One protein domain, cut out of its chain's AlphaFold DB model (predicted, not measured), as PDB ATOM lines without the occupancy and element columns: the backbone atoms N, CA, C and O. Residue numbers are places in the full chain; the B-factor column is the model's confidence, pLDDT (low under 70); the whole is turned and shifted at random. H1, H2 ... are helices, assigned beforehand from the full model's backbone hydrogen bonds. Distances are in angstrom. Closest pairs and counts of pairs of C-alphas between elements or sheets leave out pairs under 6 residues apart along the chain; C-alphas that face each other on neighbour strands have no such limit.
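What this domain is: This is residues 427 to 534 of the 931 residues of an uncharacterized protein of Microbulbifer rhizosphaerae (UniProt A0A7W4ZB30). H3 and H5 pack in the middle, with H4 across H5; H1 is an arm at one end, turning into H2, and H6 lies at the other. The 108 printed residues, all helix by class, include helices H1 to H6 in order. The whole is compact, with a C-alpha radius of gyration of 14.5 A, spanning 53 by 31 by 23 A.

Where its parts are: Find C-alpha 430 at (55.042, -39.508, 21.742); H1 runs 26.0 A from there to 447. Then come H2, 450 to 460; H3, 467 to 479; H4, 485 to 491; H5, 500 to 513; and H6, 519 to 531, ending at (25.159, -37.074, 3.593).

How they stand to each other: By closest C-alphas, H1 and H2 touch only at the corner, Asp 445 to Phe 453, 5.7 A; H3 touches H5, Asp 467 to Val 500, 6.6 A; H4 touches H5, Tyr 489 to Lys 509, 5.6 A. H6 is near H5. Each helix has every O i to N i+4 pair within hydrogen-bond range.

The domain as a whole: The printed part has no cut and no long link; pLDDT is under 70 at residues 427 to 433.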
ATOM      1  N   GLN A 427      61.625 -39.256  25.118       47.25
ATOM      2  CA  GLN A 427      61.132 -39.808  23.834       47.25
ATOM      3  C   GLN A 427      60.186 -41.036  23.945       47.25
ATOM      4  O   GLN A 427      59.893 -41.689  22.955       47.25
ATOM      5  N   LEU A 428      59.728 -41.401  25.145       44.72
ATOM      6  CA  LEU A 428      58.863 -42.558  25.413       44.72
ATOM      7  C   LEU A 428      57.381 -42.179  25.601       44.72
ATOM      8  O   LEU A 428      56.602 -42.995  26.085       44.72
ATOM      9  N   VAL A 429      56.977 -40.953  25.239       48.91
ATOM     10  CA  VAL A 429      55.605 -40.447  25.453       48.91
ATOM     11  C   VAL A 429      55.036 -39.755  24.197       48.91
ATOM     12  O   VAL A 429      54.190 -38.874  24.293       48.91
ATOM     13  N   ASP A 430      55.443 -40.176  22.995       55.00
ATOM     14  CA  ASP A 430      55.042 -39.508  21.742       55.00
ATOM     15  C   ASP A 430      53.515 -39.464  21.520       55.00
ATOM     16  O   ASP A 430      52.981 -38.463  21.048       55.00
ATOM     17  N   GLU A 431      52.759 -40.501  21.890       54.09
ATOM     18  CA  GLU A 431      51.298 -40.507  21.685       54.09
ATOM     19  C   GLU A 431      50.548 -39.590  22.662       54.09
ATOM     20  O   GLU A 431      49.588 -38.912  22.290       54.09
ATOM     21  N   LEU A 432      51.008 -39.534  23.911       53.88
ATOM     22  CA  LEU A 432      50.327 -38.842  25.006       53.88
ATOM     23  C   LEU A 432      50.730 -37.352  25.052       53.88
ATOM     24  O   LEU A 432      49.927 -36.505  25.444       53.88
ATOM     25  N   ASP A 433      51.932 -37.016  24.569       60.69
ATOM     26  CA  ASP A 433      52.368 -35.633  24.319       60.69
ATOM     27  C   ASP A 433      51.668 -35.020  23.098       60.69
ATOM     28  O   ASP A 433      51.342 -33.826  23.093       60.69
ATOM     29  N   ASN A 434      51.327 -35.851  22.106       70.62
ATOM     30  CA  ASN A 434      50.481 -35.441  20.992       70.62
ATOM     31  C   ASN A 434      49.049 -35.109  21.437       70.62
ATOM     32  O   ASN A 434      48.459 -34.186  20.880       70.62
ATOM     33  N   GLU A 435      48.480 -35.810  22.424       80.44
ATOM     34  CA  GLU A 435      47.100 -35.564  22.869       80.44
ATOM     35  C   GLU A 435      46.951 -34.242  23.634       80.44
ATOM     36  O   GLU A 435      46.123 -33.421  23.245       80.44
ATOM     37  N   VAL A 436      47.790 -33.969  24.641       80.88
ATOM     38  CA  VAL A 436      47.708 -32.709  25.413       80.88
ATOM     39  C   VAL A 436      47.980 -31.490  24.527       80.88
ATOM     40  O   VAL A 436      47.281 -30.479  24.613       80.88
ATOM     41  N   SER A 437      48.961 -31.591  23.626       83.94
ATOM     42  CA  SER A 437      49.251 -30.527  22.659       83.94
ATOM     43  C   SER A 437      48.062 -30.281  21.730       83.94
ATOM     44  O   SER A 437      47.658 -29.141  21.502       83.94
ATOM     45  N   ARG A 438      47.466 -31.359  21.215       88.00
ATOM     46  CA  ARG A 438      46.288 -31.315  20.344       88.00
ATOM     47  C   ARG A 438      45.070 -30.724  21.049       88.00
ATOM     48  O   ARG A 438      44.376 -29.916  20.439       88.00
ATOM     49  N   GLU A 439      44.820 -31.078  22.308       88.75
ATOM     50  CA  GLU A 439      43.749 -30.490  23.122       88.75
ATOM     51  C   GLU A 439      43.945 -28.984  23.313       88.75
ATOM     52  O   GLU A 439      43.002 -28.219  23.100       88.75
ATOM     53  N   PHE A 440      45.171 -28.549  23.626       90.19
ATOM     54  CA  PHE A 440      45.507 -27.129  23.732       90.19
ATOM     55  C   PHE A 440      45.241 -26.383  22.419       90.19
ATOM     56  O   PHE A 440      44.546 -25.367  22.420       90.19
ATOM     57  N   TYR A 441      45.751 -26.879  21.285       90.88
ATOM     58  CA  TYR A 441      45.539 -26.214  19.996       90.88
ATOM     59  C   TYR A 441      44.067 -26.217  19.572       90.88
ATOM     60  O   TYR A 441      43.590 -25.210  19.053       90.88
ATOM     61  N   PHE A 442      43.329 -27.294  19.854       92.56
ATOM     62  CA  PHE A 442      41.886 -27.337  19.634       92.56
ATOM     63  C   PHE A 442      41.147 -26.295  20.482       92.56
ATOM     64  O   PHE A 442      40.345 -25.546  19.935       92.56
ATOM     65  N   CYS A 443      41.441 -26.196  21.787       92.12
ATOM     66  CA  CYS A 443      40.893 -25.163  22.681       92.12
ATOM     67  C   CYS A 443      41.176 -23.760  22.137       92.12
ATOM     68  O   CYS A 443      40.267 -22.939  21.978       92.12
ATOM     69  N   ARG A 444      42.450 -23.514  21.803       92.25
ATOM     70  CA  ARG A 444      42.948 -22.242  21.286       92.25
ATOM     71  C   ARG A 444      42.159 -21.815  20.050       92.25
ATOM     72  O   ARG A 444      41.637 -20.703  19.992       92.25
ATOM     73  N   ASP A 445      42.047 -22.704  19.072       92.38
ATOM     74  CA  ASP A 445      41.425 -22.376  17.796       92.38
ATOM     75  C   ASP A 445      39.898 -22.302  17.909       92.38
ATOM     76  O   ASP A 445      39.284 -21.401  17.335       92.38
ATOM     77  N   LEU A 446      39.289 -23.167  18.726       92.88
ATOM     78  CA  LEU A 446      37.852 -23.162  18.982       92.88
ATOM     79  C   LEU A 446      37.385 -21.856  19.637       92.88
ATOM     80  O   LEU A 446      36.412 -21.263  19.166       92.88
ATOM     81  N   PHE A 447      38.059 -21.400  20.696       91.38
ATOM     82  CA  PHE A 447      37.583 -20.278  21.515       91.38
ATOM     83  C   PHE A 447      38.212 -18.926  21.174       91.38
ATOM     84  O   PHE A 447      37.562 -17.903  21.378       91.38
ATOM     85  N   TYR A 448      39.434 -18.898  20.634       89.31
ATOM     86  CA  TYR A 448      40.169 -17.646  20.404       89.31
ATOM     87  C   TYR A 448      40.405 -17.343  18.920       89.31
ATOM     88  O   TYR A 448      40.515 -16.176  18.551       89.31
ATOM     89  N   PHE A 449      40.378 -18.355  18.045       89.81
ATOM     90  CA  PHE A 449      40.424 -18.186  16.581       89.81
ATOM     91  C   PHE A 449      39.159 -18.705  15.888       89.81
ATOM     92  O   PHE A 449      39.191 -19.156  14.742       89.81
ATOM     93  N   THR A 450      38.017 -18.600  16.574       89.75
ATOM     94  CA  THR A 450      36.756 -19.260  16.218       89.75
ATOM     95  C   THR A 450      36.335 -19.078  14.759       89.75
ATOM     96  O   THR A 450      35.907 -20.038  14.132       89.75
ATOM     97  N   ASN A 451      36.431 -17.870  14.188       89.44
ATOM     98  CA  ASN A 451      35.973 -17.629  12.809       89.44
ATOM     99  C   ASN A 451      36.832 -18.389  11.791       89.44
ATOM    100  O   ASN A 451      36.300 -19.085  10.924       89.44
ATOM    101  N   SER A 452      38.156 -18.297  11.935       90.62
ATOM    102  CA  SER A 452      39.112 -19.036  11.111       90.62
ATOM    103  C   SER A 452      38.938 -20.541  11.296       90.62
ATOM    104  O   SER A 452      38.914 -21.284  10.316       90.62
ATOM    105  N   PHE A 453      38.734 -20.987  12.539       91.75
ATOM    106  CA  PHE A 453      38.542 -22.395  12.858       91.75
ATOM    107  C   PHE A 453      37.241 -22.967  12.277       91.75
ATOM    108  O   PHE A 453      37.271 -24.007  11.625       91.75
ATOM    109  N   LEU A 454      36.109 -22.267  12.415       89.94
ATOM    110  CA  LEU A 454      34.836 -22.668  11.805       89.94
ATOM    111  C   LEU A 454      34.954 -22.759  10.278       89.94
ATOM    112  O   LEU A 454      34.483 -23.726   9.681       89.94
ATOM    113  N   SER A 455      35.610 -21.787   9.636       90.25
ATOM    114  CA  SER A 455      35.855 -21.819   8.186       90.25
ATOM    115  C   SER A 455      36.719 -23.017   7.772       90.25
ATOM    116  O   SER A 455      36.447 -23.681   6.768       90.25
ATOM    117  N   LEU A 456      37.755 -23.320   8.556       90.50
ATOM    118  CA  LEU A 456      38.641 -24.454   8.318       90.50
ATOM    119  C   LEU A 456      37.893 -25.787   8.455       90.50
ATOM    120  O   LEU A 456      37.941 -26.608   7.542       90.50
ATOM    121  N   VAL A 457      37.135 -25.977   9.536       90.19
ATOM    122  CA  VAL A 457      36.393 -27.224   9.788       90.19
ATOM    123  C   VAL A 457      35.282 -27.446   8.758       90.19
ATOM    124  O   VAL A 457      35.068 -28.573   8.321       90.19
ATOM    125  N   ARG A 458      34.619 -26.383   8.289       89.31
ATOM    126  CA  ARG A 458      33.612 -26.469   7.213       89.31
ATOM    127  C   ARG A 458      34.185 -26.870   5.857       89.31
ATOM    128  O   ARG A 458      33.443 -27.387   5.031       89.31
ATOM    129  N   SER A 459      35.466 -26.601   5.610       87.06
ATOM    130  CA  SER A 459      36.118 -26.911   4.331       87.06
ATOM    131  C   SER A 459      36.901 -28.222   4.353       87.06
ATOM    132  O   SER A 459      36.966 -28.896   3.329       87.06
ATOM    133  N   LYS A 460      37.493 -28.590   5.497       84.69
ATOM    134  CA  LYS A 460      38.416 -29.732   5.611       84.69
ATOM    135  C   LYS A 460      38.025 -30.780   6.661       84.69
ATOM    136  O   LYS A 460      38.705 -31.797   6.750       84.69
ATOM    137  N   GLY A 461      36.966 -30.567   7.442       84.12
ATOM    138  CA  GLY A 461      36.632 -31.413   8.594       84.12
ATOM    139  C   GLY A 461      37.548 -31.165   9.801       84.12
ATOM    140  O   GLY A 461      38.230 -30.139   9.878       84.12
ATOM    141  N   CYS A 462      37.546 -32.074  10.780       85.12
ATOM    142  CA  CYS A 462      38.421 -31.959  11.951       85.12
ATOM    143  C   CYS A 462      39.912 -32.027  11.556       85.12
ATOM    144  O   CYS A 462      40.362 -33.010  10.978       85.12
ATOM    145  N   VAL A 463      40.696 -31.001  11.915       87.50
ATOM    146  CA  VAL A 463      42.148 -30.932  11.623       87.50
ATOM    147  C   VAL A 463      43.038 -31.455  12.754       87.50
ATOM    148  O   VAL A 463      44.239 -31.625  12.569       87.50
ATOM    149  N   TYR A 464      42.458 -31.707  13.927       86.75
ATOM    150  CA  TYR A 464      43.186 -32.147  15.121       86.75
ATOM    151  C   TYR A 464      43.073 -33.650  15.369       86.75
ATOM    152  O   TYR A 464      43.738 -34.180  16.245       86.75
ATOM    153  N   GLY A 465      42.244 -34.369  14.621       85.00
ATOM    154  CA  GLY A 465      41.995 -35.786  14.837       85.00
ATOM    155  C   GLY A 465      40.791 -36.232  14.027       85.00
ATOM    156  O   GLY A 465      40.550 -35.713  12.943       85.00
ATOM    157  N   SER A 466      40.019 -37.175  14.560       91.25
ATOM    158  CA  SER A 466      38.742 -37.553  13.956       91.25
ATOM    159  C   SER A 466      37.590 -36.686  14.470       91.25
ATOM    160  O   SER A 466      37.672 -36.079  15.545       91.25
ATOM    161  N   ASP A 467      36.478 -36.667  13.740       93.81
ATOM    162  CA  ASP A 467      35.253 -35.996  14.184       93.81
ATOM    163  C   ASP A 467      34.758 -36.561  15.526       93.81
ATOM    164  O   ASP A 467      34.261 -35.822  16.375       93.81
ATOM    165  N   SER A 468      34.967 -37.854  15.777       94.19
ATOM    166  CA  SER A 468      34.653 -38.491  17.059       94.19
ATOM    167  C   SER A 468      35.533 -37.988  18.195       94.19
ATOM    168  O   SER A 468      35.037 -37.813  19.308       94.19
ATOM    169  N   TRP A 469      36.821 -37.731  17.940       93.94
ATOM    170  CA  TRP A 469      37.689 -37.085  18.927       93.94
ATOM    171  C   TRP A 469      37.182 -35.671  19.243       93.94
ATOM    172  O   TRP A 469      37.007 -35.337  20.413       93.94
ATOM    173  N   MET A 470      36.828 -34.886  18.221       94.56
ATOM    174  CA  MET A 470      36.263 -33.543  18.399       94.56
ATOM    175  C   MET A 470      34.951 -33.565  19.196       94.56
ATOM    176  O   MET A 470      34.797 -32.789  20.137       94.56
ATOM    177  N   ILE A 471      34.028 -34.485  18.890       95.56
ATOM    178  CA  ILE A 471      32.782 -34.666  19.654       95.56
ATOM    179  C   ILE A 471      33.087 -34.962  21.130       95.56
ATOM    180  O   ILE A 471      32.429 -34.398  22.005       95.56
ATOM    181  N   ARG A 472      34.068 -35.831  21.430       94.88
ATOM    182  CA  ARG A 472      34.461 -36.134  22.819       94.88
ATOM    183  C   ARG A 472      34.960 -34.889  23.546       94.88
ATOM    184  O   ARG A 472      34.500 -34.635  24.656       94.88
ATOM    185  N   GLN A 473      35.820 -34.098  22.910       93.69
ATOM    186  CA  GLN A 473      36.352 -32.869  23.504       93.69
ATOM    187  C   GLN A 473      35.258 -31.821  23.727       93.69
ATOM    188  O   GLN A 473      35.134 -31.268  24.818       93.69
ATOM    189  N   LEU A 474      34.385 -31.604  22.739       95.00
ATOM    190  CA  LEU A 474      33.241 -30.699  22.877       95.00
ATOM    191  C   LEU A 474      32.291 -31.145  24.000       95.00
ATOM    192  O   LEU A 474      31.839 -30.315  24.790       95.00
ATOM    193  N   ASN A 475      32.021 -32.450  24.121       93.94
ATOM    194  CA  ASN A 475      31.236 -32.985  25.235       93.94
ATOM    195  C   ASN A 475      31.944 -32.770  26.579       93.94
ATOM    196  O   ASN A 475      31.274 -32.406  27.537       93.94
ATOM    197  N   ALA A 476      33.272 -32.903  26.653       91.19
ATOM    198  CA  ALA A 476      34.024 -32.617  27.874       91.19
ATOM    199  C   ALA A 476      33.902 -31.141  28.298       91.19
ATOM    200  O   ALA A 476      33.635 -30.869  29.471       91.19
ATOM    201  N   TYR A 477      34.015 -30.185  27.365       90.94
ATOM    202  CA  TYR A 477      33.762 -28.762  27.650       90.94
ATOM    203  C   TYR A 477      32.316 -28.517  28.095       90.94
ATOM    204  O   TYR A 477      32.064 -27.800  29.066       90.94
ATOM    205  N   PHE A 478      31.356 -29.154  27.422       88.00
ATOM    206  CA  PHE A 478      29.943 -29.060  27.773       88.00
ATOM    207  C   PHE A 478      29.667 -29.605  29.177       88.00
ATOM    208  O   PHE A 478      28.971 -28.962  29.965       88.00
ATOM    209  N   ASP A 479      30.245 -30.753  29.528       83.69
ATOM    210  CA  ASP A 479      30.096 -31.412  30.827       83.69
ATOM    211  C   ASP A 479      30.748 -30.617  31.960       83.69
ATOM    212  O   ASP A 479      30.163 -30.501  33.040       83.69
ATOM    213  N   LYS A 480      31.884 -29.964  31.681       80.31
ATOM    214  CA  LYS A 480      32.532 -28.994  32.581       80.31
ATOM    215  C   LYS A 480      31.774 -27.668  32.708       80.31
ATOM    216  O   LYS A 480      32.124 -26.870  33.572       80.31
ATOM    217  N   ARG A 481      30.716 -27.453  31.912       77.81
ATOM    218  CA  ARG A 481      29.928 -26.207  31.857       77.81
ATOM    219  C   ARG A 481      30.786 -24.999  31.486       77.81
ATOM    220  O   ARG A 481      30.633 -23.931  32.071       77.81
ATOM    221  N   ASP A 482      31.683 -25.182  30.521       82.88
ATOM    222  CA  ASP A 482      32.559 -24.111  30.054       82.88
ATOM    223  C   ASP A 482      31.738 -22.947  29.480       82.88
ATOM    224  O   ASP A 482      31.045 -23.089  28.468       82.88
ATOM    225  N   ILE A 483      31.804 -21.790  30.144       79.25
ATOM    226  CA  ILE A 483      31.007 -20.610  29.801       79.25
ATOM    227  C   ILE A 483      31.334 -20.075  28.401       79.25
ATOM    228  O   ILE A 483      30.478 -19.468  27.760       79.25
ATOM    229  N   ARG A 484      32.533 -20.351  27.869       84.81
ATOM    230  CA  ARG A 484      32.955 -19.886  26.538       84.81
ATOM    231  C   ARG A 484      32.123 -20.508  25.417       84.81
ATOM    232  O   ARG A 484      31.978 -19.903  24.355       84.81
ATOM    233  N   LEU A 485      31.503 -21.670  25.654       88.88
ATOM    234  CA  LEU A 485      30.570 -22.291  24.705       88.88
ATOM    235  C   LEU A 485      29.372 -21.387  24.385       88.88
ATOM    236  O   LEU A 485      28.850 -21.449  23.272       88.88
ATOM    237  N   ASN A 486      28.972 -20.505  25.308       84.44
ATOM    238  CA  ASN A 486      27.874 -19.564  25.089       84.44
ATOM    239  C   ASN A 486      28.127 -18.650  23.883       84.44
ATOM    240  O   ASN A 486      27.225 -18.429  23.071       84.44
ATOM    241  N   VAL A 487      29.371 -18.190  23.712       84.75
ATOM    242  CA  VAL A 487      29.781 -17.373  22.561       84.75
ATOM    243  C   VAL A 487      29.656 -18.171  21.261       84.75
ATOM    244  O   VAL A 487      29.212 -17.643  20.241       84.75
ATOM    245  N   LEU A 488      29.995 -19.462  21.293       89.56
ATOM    246  CA  LEU A 488      29.913 -20.335  20.122       89.56
ATOM    247  C   LEU A 488      28.466 -20.632  19.719       89.56
ATOM    248  O   LEU A 488      28.160 -20.641  18.528       89.56
ATOM    249  N   TYR A 489      27.552 -20.811  20.679       87.75
ATOM    250  CA  TYR A 489      26.125 -20.986  20.383       87.75
ATOM    251  C   TYR A 489      25.528 -19.769  19.666       87.75
ATOM    252  O   TYR A 489      24.687 -19.929  18.775       87.75
ATOM    253  N   GLY A 490      25.996 -18.560  19.992       82.06
ATOM    254  CA  GLY A 490      25.630 -17.338  19.273       82.06
ATOM    255  C   GLY A 490      26.042 -17.358  17.795       82.06
ATOM    256  O   GLY A 490      25.315 -16.845  16.952       82.06
ATOM    257  N   ARG A 491      27.157 -18.023  17.462       84.31
ATOM    258  CA  ARG A 491      27.684 -18.137  16.086       84.31
ATOM    259  C   ARG A 491      27.126 -19.327  15.300       84.31
ATOM    260  O   ARG A 491      27.345 -19.425  14.095       84.31
ATOM    261  N   ALA A 492      26.426 -20.239  15.971       85.12
ATOM    262  CA  ALA A 492      25.815 -21.398  15.339       85.12
ATOM    263  C   ALA A 492      24.544 -20.995  14.575       85.12
ATOM    264  O   ALA A 492      23.567 -20.531  15.177       85.12
ATOM    265  N   SER A 493      24.560 -21.214  13.258       80.44
ATOM    266  CA  SER A 493      23.436 -20.993  12.344       80.44
ATOM    267  C   SER A 493      22.974 -22.345  11.788       80.44
ATOM    268  O   SER A 493      23.766 -23.031  11.132       80.44
ATOM    269  N   PRO A 494      21.724 -22.763  12.058       71.94
ATOM    270  CA  PRO A 494      21.193 -24.024  11.547       71.94
ATOM    271  C   PRO A 494      21.084 -24.093  10.020       71.94
ATOM    272  O   PRO A 494      21.062 -25.183   9.455       71.94
ATOM    273  N   GLU A 495      21.059 -22.947   9.342       77.88
ATOM    274  CA  GLU A 495      21.076 -22.841   7.880       77.88
ATOM    275  C   GLU A 495      22.420 -23.300   7.279       77.88
ATOM    276  O   GLU A 495      22.498 -23.634   6.098       77.88
ATOM    277  N   ILE A 496      23.488 -23.351   8.087       72.06
ATOM    278  CA  ILE A 496      24.867 -23.638   7.665       72.06
ATOM    279  C   ILE A 496      25.390 -24.892   8.391       72.06
ATOM    280  O   ILE A 496      26.495 -24.907   8.933       72.06
ATOM    281  N   CYS A 497      24.611 -25.975   8.420       90.06
ATOM    282  CA  CYS A 497      25.091 -27.257   8.945       90.06
ATOM    283  C   CYS A 497      25.978 -27.973   7.910       90.06
ATOM    284  O   CYS A 497      25.498 -28.798   7.135       90.06
ATOM    285  N   LYS A 498      27.278 -27.645   7.874       89.62
ATOM    286  CA  LYS A 498      28.237 -28.203   6.894       89.62
ATOM    287  C   LYS A 498      29.297 -29.117   7.507       89.62
ATOM    288  O   LYS A 498      30.051 -29.752   6.779       89.62
ATOM    289  N   SER A 499      29.373 -29.182   8.831       92.19
ATOM    290  CA  SER A 499      30.375 -29.962   9.552       92.19
ATOM    291  C   SER A 499      29.803 -30.576  10.828       92.19
ATOM    292  O   SER A 499      28.769 -30.140  11.337       92.19
ATOM    293  N   VAL A 500      30.511 -31.559  11.394       94.31
ATOM    294  CA  VAL A 500      30.157 -32.146  12.698       94.31
ATOM    295  C   VAL A 500      30.205 -31.102  13.815       94.31
ATOM    296  O   VAL A 500      29.392 -31.162  14.733       94.31
ATOM    297  N   LEU A 501      31.105 -30.116  13.725       94.19
ATOM    298  CA  LEU A 501      31.156 -29.001  14.671       94.19
ATOM    299  C   LEU A 501      29.893 -28.133  14.585       94.19
ATOM    300  O   LEU A 501      29.305 -27.838  15.623       94.19
ATOM    301  N   ASP A 502      29.444 -27.774  13.375       92.81
ATOM    302  CA  ASP A 502      28.187 -27.031  13.198       92.81
ATOM    303  C   ASP A 502      27.014 -27.833  13.774       92.81
ATOM    304  O   ASP A 502      26.262 -27.322  14.605       92.81
ATOM    305  N   PHE A 503      26.901 -29.115  13.408       95.12
ATOM    306  CA  PHE A 503      25.848 -29.999  13.906       95.12
ATOM    307  C   PHE A 503      25.870 -30.103  15.441       95.12
ATOM    308  O   PHE A 503      24.824 -30.015  16.094       95.12
ATOM    309  N   TRP A 504      27.054 -30.247  16.044       95.81
ATOM    310  CA  TRP A 504      27.210 -30.286  17.498       95.81
ATOM    311  C   TRP A 504      26.751 -28.977  18.142       95.81
ATOM    312  O   TRP A 504      25.940 -29.001  19.067       95.81
ATOM    313  N   LEU A 505      27.195 -27.832  17.622       93.56
ATOM    314  CA  LEU A 505      26.821 -26.522  18.152       93.56
ATOM    315  C   LEU A 505      25.314 -26.263  18.034       93.56
ATOM    316  O   LEU A 505      24.710 -25.792  18.995       93.56
ATOM    317  N   ILE A 506      24.694 -26.606  16.902       92.81
ATOM    318  CA  ILE A 506      23.252 -26.425  16.674       92.81
ATOM    319  C   ILE A 506      22.440 -27.315  17.619       92.81
ATOM    320  O   ILE A 506      21.549 -26.831  18.316       92.81
ATOM    321  N   THR A 507      22.755 -28.611  17.686       92.81
ATOM    322  CA  THR A 507      22.016 -29.544  18.554       92.81
ATOM    323  C   THR A 507      22.172 -29.193  20.031       92.81
ATOM    324  O   THR A 507      21.199 -29.269  20.785       92.81
ATOM    325  N   LYS A 508      23.350 -28.719  20.451       90.69
ATOM    326  CA  LYS A 508      23.569 -28.224  21.814       90.69
ATOM    327  C   LYS A 508      22.919 -26.879  22.088       90.69
ATOM    328  O   LYS A 508      22.387 -26.709  23.180       90.69
ATOM    329  N   LYS A 509      22.850 -25.973  21.113       88.25
ATOM    330  CA  LYS A 509      22.051 -24.743  21.208       88.25
ATOM    331  C   LYS A 509      20.576 -25.075  21.463       88.25
ATOM    332  O   LYS A 509      20.002 -24.572  22.421       88.25
ATOM    333  N   ILE A 510      20.002 -26.012  20.702       87.50
ATOM    334  CA  ILE A 510      18.630 -26.512  20.917       87.50
ATOM    335  C   ILE A 510      18.463 -27.112  22.326       87.50
ATOM    336  O   ILE A 510      17.487 -26.828  23.019       87.50
ATOM    337  N   GLU A 511      19.410 -27.949  22.769       84.62
ATOM    338  CA  GLU A 511      19.354 -28.637  24.069       84.62
ATOM    339  C   GLU A 511      19.522 -27.685  25.272       84.62
ATOM    340  O   GLU A 511      18.926 -27.906  26.335       84.62
ATOM    341  N   TRP A 512      20.369 -26.664  25.126       79.31
ATOM    342  CA  TRP A 512      20.877 -25.862  26.234       79.31
ATOM    343  C   TRP A 512      20.203 -24.501  26.350       79.31
ATOM    344  O   TRP A 512      19.782 -24.146  27.448       79.31
ATOM    345  N   THR A 513      20.046 -23.774  25.241       78.00
ATOM    346  CA  THR A 513      19.513 -22.402  25.260       78.00
ATOM    347  C   THR A 513      17.991 -22.358  25.127       78.00
ATOM    348  O   THR A 513      17.386 -21.307  25.312       78.00
ATOM    349  N   GLY A 514      17.346 -23.486  24.808       78.00
ATOM    350  CA  GLY A 514      15.909 -23.538  24.522       78.00
ATOM    351  C   GLY A 514      15.542 -23.005  23.137       78.00
ATOM    352  O   GLY A 514      14.362 -22.786  22.851       78.00
ATOM    353  N   TYR A 515      16.542 -22.802  22.271       85.19
ATOM    354  CA  TYR A 515      16.334 -22.442  20.875       85.19
ATOM    355  C   TYR A 515      15.418 -23.462  20.185       85.19
ATOM    356  O   TYR A 515      15.636 -24.674  20.263       85.19
ATOM    357  N   ARG A 516      14.392 -22.955  19.495       87.06
ATOM    358  CA  ARG A 516      13.434 -23.771  18.747       87.06
ATOM    359  C   ARG A 516      13.805 -23.756  17.269       87.06
ATOM    360  O   ARG A 516      13.714 -22.689  16.663       87.06
ATOM    361  N   PRO A 517      14.197 -24.899  16.688       89.44
ATOM    362  CA  PRO A 517      14.497 -24.953  15.268       89.44
ATOM    363  C   PRO A 517      13.210 -24.785  14.451       89.44
ATOM    364  O   PRO A 517      12.147 -25.282  14.834       89.44
ATOM    365  N   THR A 518      13.306 -24.109  13.307       90.88
ATOM    366  CA  THR A 518      12.238 -24.138  12.299       90.88
ATOM    367  C   THR A 518      12.191 -25.511  11.620       90.88
ATOM    368  O   THR A 518      13.131 -26.305  11.713       90.88
ATOM    369  N   GLN A 519      11.113 -25.798  10.887       89.88
ATOM    370  CA  GLN A 519      11.020 -27.044  10.115       89.88
ATOM    371  C   GLN A 519      12.099 -27.134   9.022       89.88
ATOM    372  O   GLN A 519      12.610 -28.214   8.743       89.88
ATOM    373  N   GLU A 520      12.505 -26.005   8.441       89.88
ATOM    374  CA  GLU A 520      13.611 -25.958   7.480       89.88
ATOM    375  C   GLU A 520      14.954 -26.285   8.145       89.88
ATOM    376  O   GLU A 520      15.739 -27.071   7.613       89.88
ATOM    377  N   ASN A 521      15.184 -25.780   9.361       91.00
ATOM    378  CA  ASN A 521      16.374 -26.130  10.133       91.00
ATOM    379  C   ASN A 521      16.419 -27.634  10.454       91.00
ATOM    380  O   ASN A 521      17.477 -28.250  10.339       91.00
ATOM    381  N   ILE A 522      15.282 -28.239  10.819       92.38
ATOM    382  CA  ILE A 522      15.188 -29.689  11.057       92.38
ATOM    383  C   ILE A 522      15.560 -30.469   9.791       92.38
ATOM    384  O   ILE A 522      16.384 -31.381   9.862       92.38
ATOM    385  N   LYS A 523      15.021 -30.083   8.628       91.69
ATOM    386  CA  LYS A 523      15.351 -30.720   7.342       91.69
ATOM    387  C   LYS A 523      16.839 -30.626   7.014       91.69
ATOM    388  O   LYS A 523      17.425 -31.631   6.625       91.69
ATOM    389  N   SER A 524      17.466 -29.472   7.243       92.00
ATOM    390  CA  SER A 524      18.914 -29.301   7.043       92.00
ATOM    391  C   SER A 524      19.740 -30.267   7.905       92.00
ATOM    392  O   SER A 524      20.661 -30.920   7.409       92.00
ATOM    393  N   LEU A 525      19.366 -30.452   9.177       94.19
ATOM    394  CA  LEU A 525      20.032 -31.412  10.065       94.19
ATOM    395  C   LEU A 525      19.825 -32.872   9.628       94.19
ATOM    396  O   LEU A 525      20.756 -33.676   9.728       94.19
ATOM    397  N   ILE A 526      18.629 -33.221   9.135       94.38
ATOM    398  CA  ILE A 526      18.355 -34.545   8.556       94.38
ATOM    399  C   ILE A 526      19.255 -34.775   7.334       94.38
ATOM    400  O   ILE A 526      19.940 -35.797   7.274       94.38
ATOM    401  N   GLU A 527      19.316 -33.827   6.396       93.81
ATOM    402  CA  GLU A 527      20.144 -33.941   5.187       93.81
ATOM    403  C   GLU A 527      21.644 -34.034   5.499       93.81
ATOM    404  O   GLU A 527      22.357 -34.854   4.907       93.81
ATOM    405  N   PHE A 528      22.128 -33.290   6.496       94.12
ATOM    406  CA  PHE A 528      23.495 -33.458   6.987       94.12
ATOM    407  C   PHE A 528      23.736 -34.885   7.508       94.12
ATOM    408  O   PHE A 528      24.711 -35.526   7.125       94.12
ATOM    409  N   SER A 529      22.830 -35.430   8.332       94.88
ATOM    410  CA  SER A 529      22.991 -36.785   8.887       94.88
ATOM    411  C   SER A 529      23.037 -37.884   7.812       94.88
ATOM    412  O   SER A 529      23.788 -38.854   7.941       94.88
ATOM    413  N   LYS A 530      22.286 -37.712   6.716       93.81
ATOM    414  CA  LYS A 530      22.283 -38.638   5.575       93.81
ATOM    415  C   LYS A 530      23.557 -38.545   4.746       93.81
ATOM    416  O   LYS A 530      24.128 -39.570   4.378       93.81
ATOM    417  N   SER A 531      23.989 -37.322   4.442       92.75
ATOM    418  CA  SER A 531      25.159 -37.074   3.593       92.75
ATOM    419  C   SER A 531      26.482 -37.358   4.309       92.75
ATOM    420  O   SER A 531      27.460 -37.721   3.656       92.75
ATOM    421  N   TYR A 532      26.520 -37.274   5.642       93.25
ATOM    422  CA  TYR A 532      27.727 -37.526   6.424       93.25
ATOM    423  C   TYR A 532      28.203 -38.980   6.301       93.25
ATOM    424  O   TYR A 532      27.507 -39.908   6.704       93.25
ATOM    425  N   SER A 533      29.401 -39.213   5.771       89.31
ATOM    426  CA  SER A 533      29.944 -40.565   5.549       89.31
ATOM    427  C   SER A 533      31.381 -40.751   6.043       89.31
ATOM    428  O   SER A 533      31.936 -41.837   5.892       89.31
ATOM    429  N   SER A 534      31.971 -39.725   6.664       87.62
ATOM    430  CA  SER A 534      33.404 -39.672   6.970       87.62
ATOM    431  C   SER A 534      33.852 -40.645   8.065       87.62
ATOM    432  O   SER A 534      34.916 -41.244   7.940       87.62
TER     433      SER A 534